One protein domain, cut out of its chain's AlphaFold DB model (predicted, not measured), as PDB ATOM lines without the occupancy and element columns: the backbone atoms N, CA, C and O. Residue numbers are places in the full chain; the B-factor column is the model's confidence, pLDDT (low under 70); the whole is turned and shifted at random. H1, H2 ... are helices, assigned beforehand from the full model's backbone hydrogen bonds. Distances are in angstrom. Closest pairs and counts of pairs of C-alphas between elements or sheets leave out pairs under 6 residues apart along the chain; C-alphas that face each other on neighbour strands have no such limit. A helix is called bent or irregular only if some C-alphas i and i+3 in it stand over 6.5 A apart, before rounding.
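Overview. This is residues 2 to 81 of the 81 residues of an uncharacterized protein of Phycisphaeraceae bacterium (UniProt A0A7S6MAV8). With little regular structure, the model is a loose head of loops and the short helix H1, from which H2 and the free-standing residues 60 to 65 lead out as a stalk to a small turn at residues 68 to 73. The printed part has 80 residues with two named helices, H1 then H2, and no named strand. It is all helix by class, though under half of the residues are in named elements. It is extended, with a radius of gyration of the C-alphas of 20.9 A and spans of 68 by 22 by 22 A.

Along the chain. H2, residues 48 to 59, is 16.5 A long and ends at C-alpha 59 (195.952, 241.071, 215.845). H1, residues 30 to 40, is 14.6 A long and begins at C-alpha 30 (193.702, 245.429, 183.675). H1 is irregular: C-alphas 31 and 34 are 8.0 A apart.

Arrangement. H2 and H1 are apart, joined by a short link of 7 residues. Every O i to N i+4 pair is within hydrogen-bond range in H2, and 5 of 7 in H1. Residues 68 to 69 pair antiparallel with residues 72 to 73.

Size, cuts and confidence. The C-alphas farthest apart, of Val 2 and Thr 81, are 71.4 A apart. The printed part has no cut. Confidence is under 70 at residues 2 to 11, 60 to 61, 63 and 81.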
ATOM      1  N   VAL A   2     209.563 233.669 173.372       43.66
ATOM      2  CA  VAL A   2     209.205 233.432 174.789       43.66
ATOM      3  C   VAL A   2     207.743 233.068 175.138       43.66
ATOM      4  O   VAL A   2     206.955 233.928 175.505       43.66
ATOM      5  N   SER A   3     207.419 231.769 175.146       44.91
ATOM      6  CA  SER A   3     206.341 231.224 175.990       44.91
ATOM      7  C   SER A   3     206.958 230.775 177.312       44.91
ATOM      8  O   SER A   3     207.355 229.621 177.449       44.91
ATOM      9  N   GLN A   4     207.110 231.691 178.271       48.78
ATOM     10  CA  GLN A   4     207.370 231.299 179.657       48.78
ATOM     11  C   GLN A   4     206.024 230.986 180.308       48.78
ATOM     12  O   GLN A   4     205.204 231.874 180.529       48.78
ATOM     13  N   ALA A   5     205.780 229.701 180.567       50.53
ATOM     14  CA  ALA A   5     204.699 229.273 181.435       50.53
ATOM     15  C   ALA A   5     204.980 229.842 182.830       50.53
ATOM     16  O   ALA A   5     205.988 229.499 183.447       50.53
ATOM     17  N   ILE A   6     204.116 230.745 183.295       58.41
ATOM     18  CA  ILE A   6     204.178 231.301 184.644       58.41
ATOM     19  C   ILE A   6     203.918 230.125 185.586       58.41
ATOM     20  O   ILE A   6     202.786 229.661 185.722       58.41
ATOM     21  N   ASN A   7     204.985 229.578 186.163       49.84
ATOM     22  CA  ASN A   7     204.898 228.513 187.148       49.84
ATOM     23  C   ASN A   7     204.426 229.166 188.452       49.84
ATOM     24  O   ASN A   7     205.225 229.562 189.294       49.84
ATOM     25  N   LEU A   8     203.112 229.388 188.554       54.97
ATOM     26  CA  LEU A   8     202.440 229.915 189.739       54.97
ATOM     27  C   LEU A   8     202.415 228.808 190.792       54.97
ATOM     28  O   LEU A   8     201.377 228.206 191.067       54.97
ATOM     29  N   ASN A   9     203.581 228.479 191.337       56.62
ATOM     30  CA  ASN A   9     203.646 227.593 192.475       56.62
ATOM     31  C   ASN A   9     202.873 228.287 193.603       56.62
ATOM     32  O   ASN A   9     203.195 229.416 193.971       56.62
ATOM     33  N   ALA A  10     201.825 227.653 194.133       58.28
ATOM     34  CA  ALA A  10     200.979 228.265 195.164       58.28
ATOM     35  C   ALA A  10     201.781 228.678 196.419       58.28
ATOM     36  O   ALA A  10     201.324 229.508 197.199       58.28
ATOM     37  N   ALA A  11     202.989 228.127 196.583       64.69
ATOM     38  CA  ALA A  11     203.957 228.496 197.608       64.69
ATOM     39  C   ALA A  11     204.549 229.914 197.446       64.69
ATOM     40  O   ALA A  11     204.892 230.538 198.448       64.69
ATOM     41  N   ASP A  12     204.626 230.441 196.219       77.81
ATOM     42  CA  ASP A  12     205.278 231.724 195.903       77.81
ATOM     43  C   ASP A  12     204.273 232.877 195.715       77.81
ATOM     44  O   ASP A  12     204.644 234.035 195.493       77.81
ATOM     45  N   ALA A  13     202.978 232.581 195.841       87.19
ATOM     46  CA  ALA A  13     201.913 233.567 195.775       87.19
ATOM     47  C   ALA A  13     201.635 234.209 197.141       87.19
ATOM     48  O   ALA A  13     201.741 233.590 198.201       87.19
ATOM     49  N   CYS A  14     201.204 235.470 197.117       90.81
ATOM     50  CA  CYS A  14     200.732 236.162 198.305       90.81
ATOM     51  C   CYS A  14     199.541 235.396 198.915       90.81
ATOM     52  O   CYS A  14     198.519 235.250 198.243       90.81
ATOM     53  N   PRO A  15     199.570 235.030 200.211       89.81
ATOM     54  CA  PRO A  15     198.492 234.268 200.860       89.81
ATOM     55  C   PRO A  15     197.171 235.048 200.995       89.81
ATOM     56  O   PRO A  15     196.181 234.554 201.540       89.81
ATOM     57  N   HIS A  16     197.152 236.306 200.557       90.00
ATOM     58  CA  HIS A  16     195.982 237.174 200.573       90.00
ATOM     59  C   HIS A  16     195.431 237.475 199.174       90.00
ATOM     60  O   HIS A  16     194.468 238.234 199.079       90.00
ATOM     61  N   VAL A  17     196.017 236.911 198.109       88.75
ATOM     62  CA  VAL A  17     195.624 237.194 196.718       88.75
ATOM     63  C   VAL A  17     194.150 236.861 196.457       88.75
ATOM     64  O   VAL A  17     193.417 237.708 195.952       88.75
ATOM     65  N   ASP A  18     193.681 235.712 196.946       86.25
ATOM     66  CA  ASP A  18     192.307 235.235 196.729       86.25
ATOM     67  C   ASP A  18     191.292 235.771 197.744       86.25
ATOM     68  O   ASP A  18     190.094 235.516 197.641       86.25
ATOM     69  N   ARG A  19     191.734 236.551 198.741       86.44
ATOM     70  CA  ARG A  19     190.824 237.127 199.749       86.44
ATOM     71  C   ARG A  19     190.003 238.300 199.220       86.44
ATOM     72  O   ARG A  19     189.151 238.802 199.947       86.44
ATOM     73  N   ASN A  20     190.286 238.753 197.997       82.44
ATOM     74  CA  ASN A  20     189.641 239.902 197.366       82.44
ATOM     75  C   ASN A  20     189.615 241.146 198.282       82.44
ATOM     76  O   ASN A  20     188.619 241.867 198.368       82.44
ATOM     77  N   ASP A  21     190.706 241.391 199.018       89.12
ATOM     78  CA  ASP A  21     190.792 242.568 199.879       89.12
ATOM     79  C   ASP A  21     190.823 243.829 199.003       89.12
ATOM     80  O   ASP A  21     191.734 244.024 198.191       89.12
ATOM     81  N   HIS A  22     189.826 244.700 199.180       90.69
ATOM     82  CA  HIS A  22     189.659 245.939 198.415       90.69
ATOM     83  C   HIS A  22     190.925 246.813 198.377       90.69
ATOM     84  O   HIS A  22     191.156 247.528 197.399       90.69
ATOM     85  N   ARG A  23     191.793 246.722 199.394       90.38
ATOM     86  CA  ARG A  23     193.061 247.464 199.468       90.38
ATOM     87  C   ARG A  23     194.094 246.984 198.450       90.38
ATOM     88  O   ARG A  23     194.931 247.772 198.009       90.38
ATOM     89  N   CYS A  24     194.031 245.721 198.038       90.56
ATOM     90  CA  CYS A  24     194.845 245.182 196.948       90.56
ATOM     91  C   CYS A  24     194.249 245.493 195.563       90.56
ATOM     92  O   CYS A  24     194.972 245.444 194.566       90.56
ATOM     93  N   GLY A  25     192.972 245.891 195.486       86.94
ATOM     94  CA  GLY A  25     192.232 246.123 194.239       86.94
ATOM     95  C   GLY A  25     192.838 247.170 193.295       86.94
ATOM     96  O   GLY A  25     192.550 247.171 192.102       86.94
ATOM     97  N   HIS A  26     193.728 248.046 193.776       85.56
ATOM     98  CA  HIS A  26     194.469 248.959 192.899       85.56
ATOM     99  C   HIS A  26     195.484 248.238 191.990       85.56
ATOM    100  O   HIS A  26     195.753 248.723 190.892       85.56
ATOM    101  N   ARG A  27     196.026 247.088 192.421       82.88
ATOM    102  CA  ARG A  27     196.935 246.251 191.616       82.88
ATOM    103  C   ARG A  27     196.175 245.324 190.667       82.88
ATOM    104  O   ARG A  27     196.622 245.121 189.549       82.88
ATOM    105  N   PHE A  28     194.989 244.852 191.048       85.44
ATOM    106  CA  PHE A  28     194.146 243.977 190.218       85.44
ATOM    107  C   PHE A  28     193.305 244.742 189.184       85.44
ATOM    108  O   PHE A  28     192.114 244.497 189.010       85.44
ATOM    109  N   ARG A  29     193.923 245.704 188.496       87.62
ATOM    110  CA  ARG A  29     193.317 246.429 187.372       87.62
ATOM    111  C   ARG A  29     193.967 245.954 186.083       87.62
ATOM    112  O   ARG A  29     195.172 245.737 186.076       87.62
ATOM    113  N   ILE A  30     193.206 245.882 184.990       86.50
ATOM    114  CA  ILE A  30     193.702 245.429 183.675       86.50
ATOM    115  C   ILE A  30     195.017 246.120 183.281       86.50
ATOM    116  O   ILE A  30     195.979 245.448 182.933       86.50
ATOM    117  N   GLY A  31     195.109 247.443 183.439       90.19
ATOM    118  CA  GLY A  31     196.324 248.205 183.112       90.19
ATOM    119  C   GLY A  31     197.496 248.043 184.090       90.19
ATOM    120  O   GLY A  31     198.489 248.747 183.955       90.19
ATOM    121  N   ARG A  32     197.373 247.197 185.118       87.00
ATOM    122  CA  ARG A  32     198.399 246.959 186.149       87.00
ATOM    123  C   ARG A  32     198.614 245.476 186.443       87.00
ATOM    124  O   ARG A  32     199.251 245.151 187.443       87.00
ATOM    125  N   LEU A  33     198.106 244.587 185.586       86.81
ATOM    126  CA  LEU A  33     198.233 243.146 185.789       86.81
ATOM    127  C   LEU A  33     199.695 242.700 185.835       86.81
ATOM    128  O   LEU A  33     200.027 241.930 186.723       86.81
ATOM    129  N   GLU A  34     200.575 243.235 184.986       87.94
ATOM    130  CA  GLU A  34     202.016 242.928 185.055       87.94
ATOM    131  C   GLU A  34     202.594 243.240 186.440       87.94
ATOM    132  O   GLU A  34     203.176 242.381 187.091       87.94
ATOM    133  N   GLN A  35     202.300 244.430 186.967       86.38
ATOM    134  CA  GLN A  35     202.740 244.835 188.300       86.38
ATOM    135  C   GLN A  35     202.117 243.975 189.418       86.38
ATOM    136  O   GLN A  35     202.699 243.830 190.496       86.38
ATOM    137  N   ALA A  36     200.922 243.422 189.193       88.75
ATOM    138  CA  ALA A  36     200.309 242.457 190.096       88.75
ATOM    139  C   ALA A  36     200.999 241.090 190.018       88.75
ATOM    140  O   ALA A  36     201.214 240.492 191.067       88.75
ATOM    141  N   PHE A  37     201.382 240.620 188.829       88.56
ATOM    142  CA  PHE A  37     202.149 239.386 188.649       88.56
ATOM    143  C   PHE A  37     203.523 239.474 189.317       88.56
ATOM    144  O   PHE A  37     203.830 238.631 190.160       88.56
ATOM    145  N   ASP A  38     204.272 240.548 189.065       88.56
ATOM    146  CA  ASP A  38     205.611 240.749 189.636       88.56
ATOM    147  C   ASP A  38     205.603 240.762 191.171       88.56
ATOM    148  O   ASP A  38     206.469 240.185 191.829       88.56
ATOM    149  N   VAL A  39     204.609 241.427 191.771       90.19
ATOM    150  CA  VAL A  39     204.555 241.583 193.230       90.19
ATOM    151  C   VAL A  39     203.790 240.444 193.891       90.19
ATOM    152  O   VAL A  39     204.312 239.816 194.810       90.19
ATOM    153  N   CYS A  40     202.547 240.181 193.489       90.88
ATOM    154  CA  CYS A  40     201.668 239.254 194.206       90.88
ATOM    155  C   CYS A  40     202.015 237.779 193.970       90.88
ATOM    156  O   CYS A  40     201.579 236.961 194.776       90.88
ATOM    157  N   PHE A  41     202.782 237.441 192.929       88.69
ATOM    158  CA  PHE A  41     203.090 236.057 192.550       88.69
ATOM    159  C   PHE A  41     204.597 235.769 192.417       88.69
ATOM    160  O   PHE A  41     204.983 234.809 191.759       88.69
ATOM    161  N   GLY A  42     205.451 236.594 193.031       79.75
ATOM    162  CA  GLY A  42     206.902 236.368 193.012       79.75
ATOM    163  C   GLY A  42     207.707 237.169 194.037       79.75
ATOM    164  O   GLY A  42     208.760 236.717 194.477       79.75
ATOM    165  N   ALA A  43     207.217 238.337 194.475       88.25
ATOM    166  CA  ALA A  43     207.945 239.216 195.401       88.25
ATOM    167  C   ALA A  43     207.075 239.772 196.547       88.25
ATOM    168  O   ALA A  43     207.302 240.879 197.052       88.25
ATOM    169  N   TYR A  44     206.061 239.022 196.988       91.31
ATOM    170  CA  TYR A  44     205.037 239.556 197.894       91.31
ATOM    171  C   TYR A  44     205.578 239.919 199.285       91.31
ATOM    172  O   TYR A  44     205.015 240.797 199.942       91.31
ATOM    173  N   HIS A  45     206.697 239.329 199.715       91.38
ATOM    174  CA  HIS A  45     207.380 239.692 200.960       91.38
ATOM    175  C   HIS A  45     207.863 241.154 200.986       91.38
ATOM    176  O   HIS A  45     208.028 241.715 202.068       91.38
ATOM    177  N   GLY A  46     208.046 241.805 199.831       90.38
ATOM    178  CA  GLY A  46     208.333 243.243 199.742       90.38
ATOM    179  C   GLY A  46     207.081 244.133 199.772       90.38
ATOM    180  O   GLY A  46     207.180 245.355 199.876       90.38
ATOM    181  N   CYS A  47     205.879 243.557 199.681       92.12
ATOM    182  CA  CYS A  47     204.637 244.315 199.613       92.12
ATOM    183  C   CYS A  47     204.210 244.811 201.002       92.12
ATOM    184  O   CYS A  47     203.846 244.030 201.880       92.12
ATOM    185  N   ALA A  48     204.140 246.132 201.185       92.88
ATOM    186  CA  ALA A  48     203.661 246.731 202.435       92.88
ATOM    187  C   ALA A  48     202.237 246.279 202.819       92.88
ATOM    188  O   ALA A  48     201.918 246.155 204.001       92.88
ATOM    189  N   MET A  49     201.382 245.995 201.826       93.31
ATOM    190  CA  MET A  49     200.021 245.521 202.081       93.31
ATOM    191  C   MET A  49     200.007 244.101 202.646       93.31
ATOM    192  O   MET A  49     199.256 243.842 203.576       93.31
ATOM    193  N   TYR A  50     200.869 243.209 202.149       93.31
ATOM    194  CA  TYR A  50     201.015 241.861 202.703       93.31
ATOM    195  C   TYR A  50     201.356 241.919 204.199       93.31
ATOM    196  O   TYR A  50     200.652 241.325 205.013       93.31
ATOM    197  N   HIS A  51     202.354 242.724 204.581       94.50
ATOM    198  CA  HIS A  51     202.733 242.891 205.991       94.50
ATOM    199  C   HIS A  51     201.597 243.440 206.848       94.50
ATOM    200  O   HIS A  51     201.387 242.987 207.973       94.50
ATOM    201  N   ARG A  52     200.846 244.410 206.320       93.81
ATOM    202  CA  ARG A  52     199.697 244.987 207.020       93.81
ATOM    203  C   ARG A  52     198.594 243.952 207.244       93.81
ATOM    204  O   ARG A  52     198.127 243.810 208.369       93.81
ATOM    205  N   LEU A  53     198.215 243.221 206.198       91.81
ATOM    206  CA  LEU A  53     197.192 242.176 206.263       91.81
ATOM    207  C   LEU A  53     197.585 241.057 207.225       91.81
ATOM    208  O   LEU A  53     196.753 240.603 208.009       91.81
ATOM    209  N   ASN A  54     198.858 240.663 207.214       91.94
ATOM    210  CA  ASN A  54     199.361 239.633 208.108       91.94
ATOM    211  C   ASN A  54     199.290 240.090 209.574       91.94
ATOM    212  O   ASN A  54     198.773 239.367 210.420       91.94
ATOM    213  N   ARG A  55     199.695 241.335 209.868       91.00
ATOM    214  CA  ARG A  55     199.572 241.915 211.219       91.00
ATOM    215  C   ARG A  55     198.126 242.022 211.681       91.00
ATOM    216  O   ARG A  55     197.846 241.712 212.829       91.00
ATOM    217  N   GLU A  56     197.211 242.443 210.811       90.69
ATOM    218  CA  GLU A  56     195.781 242.512 211.138       90.69
ATOM    219  C   GLU A  56     195.193 241.120 211.404       90.69
ATOM    220  O   GLU A  56     194.355 240.965 212.290       90.69
ATOM    221  N   MET A  57     195.652 240.096 210.681       85.19
ATOM    222  CA  MET A  57     195.246 238.712 210.920       85.19
ATOM    223  C   MET A  57     195.781 238.184 212.253       85.19
ATOM    224  O   MET A  57     195.034 237.541 212.987       85.19
ATOM    225  N   THR A  58     197.032 238.497 212.603       80.81
ATOM    226  CA  THR A  58     197.594 238.161 213.918       80.81
ATOM    227  C   THR A  58     196.912 238.944 215.035       80.81
ATOM    228  O   THR A  58     196.614 238.364 216.064       80.81
ATOM    229  N   ALA A  59     196.603 240.228 214.840       76.50
ATOM    230  CA  ALA A  59     195.952 241.071 215.845       76.50
ATOM    231  C   ALA A  59     194.489 240.688 216.121       76.50
ATOM    232  O   ALA A  59     193.937 241.078 217.144       76.50
ATOM    233  N   ARG A  60     193.847 239.927 215.225       68.25
ATOM    234  CA  ARG A  60     192.544 239.304 215.498       68.25
ATOM    235  C   ARG A  60     192.634 238.128 216.469       68.25
ATOM    236  O   ARG A  60     191.587 237.644 216.895       68.25
ATOM    237  N   SER A  61     193.830 237.645 216.810       66.88
ATOM    238  CA  SER A  61     193.959 236.709 217.920       66.88
ATOM    239  C   SER A  61     193.647 237.449 219.220       66.88
ATOM    240  O   SER A  61     194.083 238.578 219.442       66.88
ATOM    241  N   VAL A  62     192.824 236.832 220.064       73.06
ATOM    242  CA  VAL A  62     192.540 237.371 221.394       73.06
ATOM    243  C   VAL A  62     193.877 237.442 222.137       73.06
ATOM    244  O   VAL A  62     194.559 236.414 222.209       73.06
ATOM    245  N   PRO A  63     194.288 238.610 222.661       69.62
ATOM    246  CA  PRO A  63     195.525 238.696 223.416       69.62
ATOM    247  C   PRO A  63     195.433 237.748 224.613       69.62
ATOM    248  O   PRO A  63     194.549 237.881 225.459       69.62
ATOM    249  N   VAL A  64     196.337 236.771 224.675       76.94
ATOM    250  CA  VAL A  64     196.451 235.886 225.834       76.94
ATOM    251  C   VAL A  64     197.183 236.664 226.919       76.94
ATOM    252  O   VAL A  64     198.401 236.820 226.872       76.94
ATOM    253  N   ILE A  65     196.430 237.197 227.881       81.69
ATOM    254  CA  ILE A  65     196.999 237.847 229.061       81.69
ATOM    255  C   ILE A  65     197.363 236.750 230.063       81.69
ATOM    256  O   ILE A  65     196.487 236.108 230.640       81.69
ATOM    257  N   THR A  66     198.659 236.527 230.275       83.94
ATOM    258  CA  THR A  66     199.141 235.665 231.360       83.94
ATOM    259  C   THR A  66     199.171 236.469 232.653       83.94
ATOM    260  O   THR A  66     199.947 237.413 232.783       83.94
ATOM    261  N   VAL A  67     198.328 236.103 233.615       86.81
ATOM    262  CA  VAL A  67     198.337 236.716 234.949       86.81
ATOM    263  C   VAL A  67     199.507 236.139 235.745       86.81
ATOM    264  O   VAL A  67     199.657 234.919 235.816       86.81
ATOM    265  N   THR A  68     200.335 237.000 236.336       90.25
ATOM    266  CA  THR A  68     201.471 236.606 237.180       90.25
ATOM    267  C   THR A  68     201.364 237.223 238.575       90.25
ATOM    268  O   THR A  68     200.814 238.311 238.739       90.25
ATOM    269  N   ALA A  69     201.899 236.532 239.582       88.94
ATOM    270  CA  ALA A  69     202.166 237.066 240.918       88.94
ATOM    271  C   ALA A  69     203.622 236.751 241.280       88.94
ATOM    272  O   ALA A  69     204.075 235.631 241.053       88.94
ATOM    273  N   ASP A  70     204.373 237.754 241.743       90.56
ATOM    274  CA  ASP A  70     205.809 237.649 242.062       90.56
ATOM    275  C   ASP A  70     206.677 237.067 240.924       90.56
ATOM    276  O   ASP A  70     207.709 236.444 241.148       90.56
ATOM    277  N   GLY A  71     206.252 237.263 239.670       87.06
ATOM    278  CA  GLY A  71     206.930 236.734 238.480       87.06
ATOM    279  C   GLY A  71     206.532 235.306 238.085       87.06
ATOM    280  O   GLY A  71     206.990 234.817 237.053       87.06
ATOM    281  N   HIS A  72     205.644 234.651 238.836       87.81
ATOM    282  CA  HIS A  72     205.159 233.305 238.530       87.81
ATOM    283  C   HIS A  72     203.757 233.320 237.895       87.81
ATOM    284  O   HIS A  72     202.879 234.034 238.384       87.81
ATOM    285  N   PRO A  73     203.508 232.542 236.819       86.75
ATOM    286  CA  PRO A  73     202.183 232.424 236.210       86.75
ATOM    287  C   PRO A  73     201.146 231.854 237.186       86.75
ATOM    288  O   PRO A  73     201.376 230.819 237.809       86.75
ATOM    289  N   LEU A  74     199.983 232.500 237.280       86.94
ATOM    290  CA  LEU A  74     198.862 232.046 238.098       86.94
ATOM    291  C   LEU A  74     197.895 231.191 237.271       86.94
ATOM    292  O   LEU A  74     197.321 231.649 236.282       86.94
ATOM    293  N   ALA A  75     197.666 229.954 237.713       83.38
ATOM    294  CA  ALA A  75     196.611 229.104 237.173       83.38
ATOM    295  C   ALA A  75     195.252 229.563 237.723       83.38
ATOM    296  O   ALA A  75     194.881 229.254 238.857       83.38
ATOM    297  N   LEU A  76     194.512 230.329 236.922       80.12
ATOM    298  CA  LEU A  76     193.176 230.791 237.290       80.12
ATOM    299  C   LEU A  76     192.200 229.606 237.264       80.12
ATOM    300  O   LEU A  76     192.027 228.955 236.234       80.12
ATOM    301  N   ARG A  77     191.540 229.326 238.394       82.06
ATOM    302  CA  ARG A  77     190.378 228.425 238.412       82.06
ATOM    303  C   ARG A  77     189.157 229.207 237.916       82.06
ATOM    304  O   ARG A  77     188.963 230.330 238.377       82.06
ATOM    305  N   PRO A  78     188.321 228.643 237.029       75.38
ATOM    306  CA  PRO A  78     187.073 229.285 236.635       75.38
ATOM    307  C   PRO A  78     186.142 229.388 237.851       75.38
ATOM    308  O   PRO A  78     185.603 228.384 238.311       75.38
ATOM    309  N   THR A  79     185.961 230.586 238.397       72.62
ATOM    310  CA  THR A  79     184.891 230.895 239.352       72.62
ATOM    311  C   THR A  79     183.689 231.402 238.562       72.62
ATOM    312  O   THR A  79     183.515 232.600 238.376       72.62
ATOM    313  N   GLY A  80     182.898 230.474 238.019       70.94
ATOM    314  CA  GLY A  80     181.617 230.787 237.382       70.94
ATOM    315  C   GLY A  80     180.449 230.401 238.292       70.94
ATOM    316  O   GLY A  80     180.397 229.255 238.737       70.94
ATOM    317  N   THR A  81     179.540 231.346 238.548       53.81
ATOM    318  CA  THR A  81     178.169 231.130 239.056       53.81
ATOM    319  C   THR A  81     177.173 231.540 237.993       53.81
ATOM    320  O   THR A  81     177.423 232.614 237.397       53.81
TER     321      THR A  81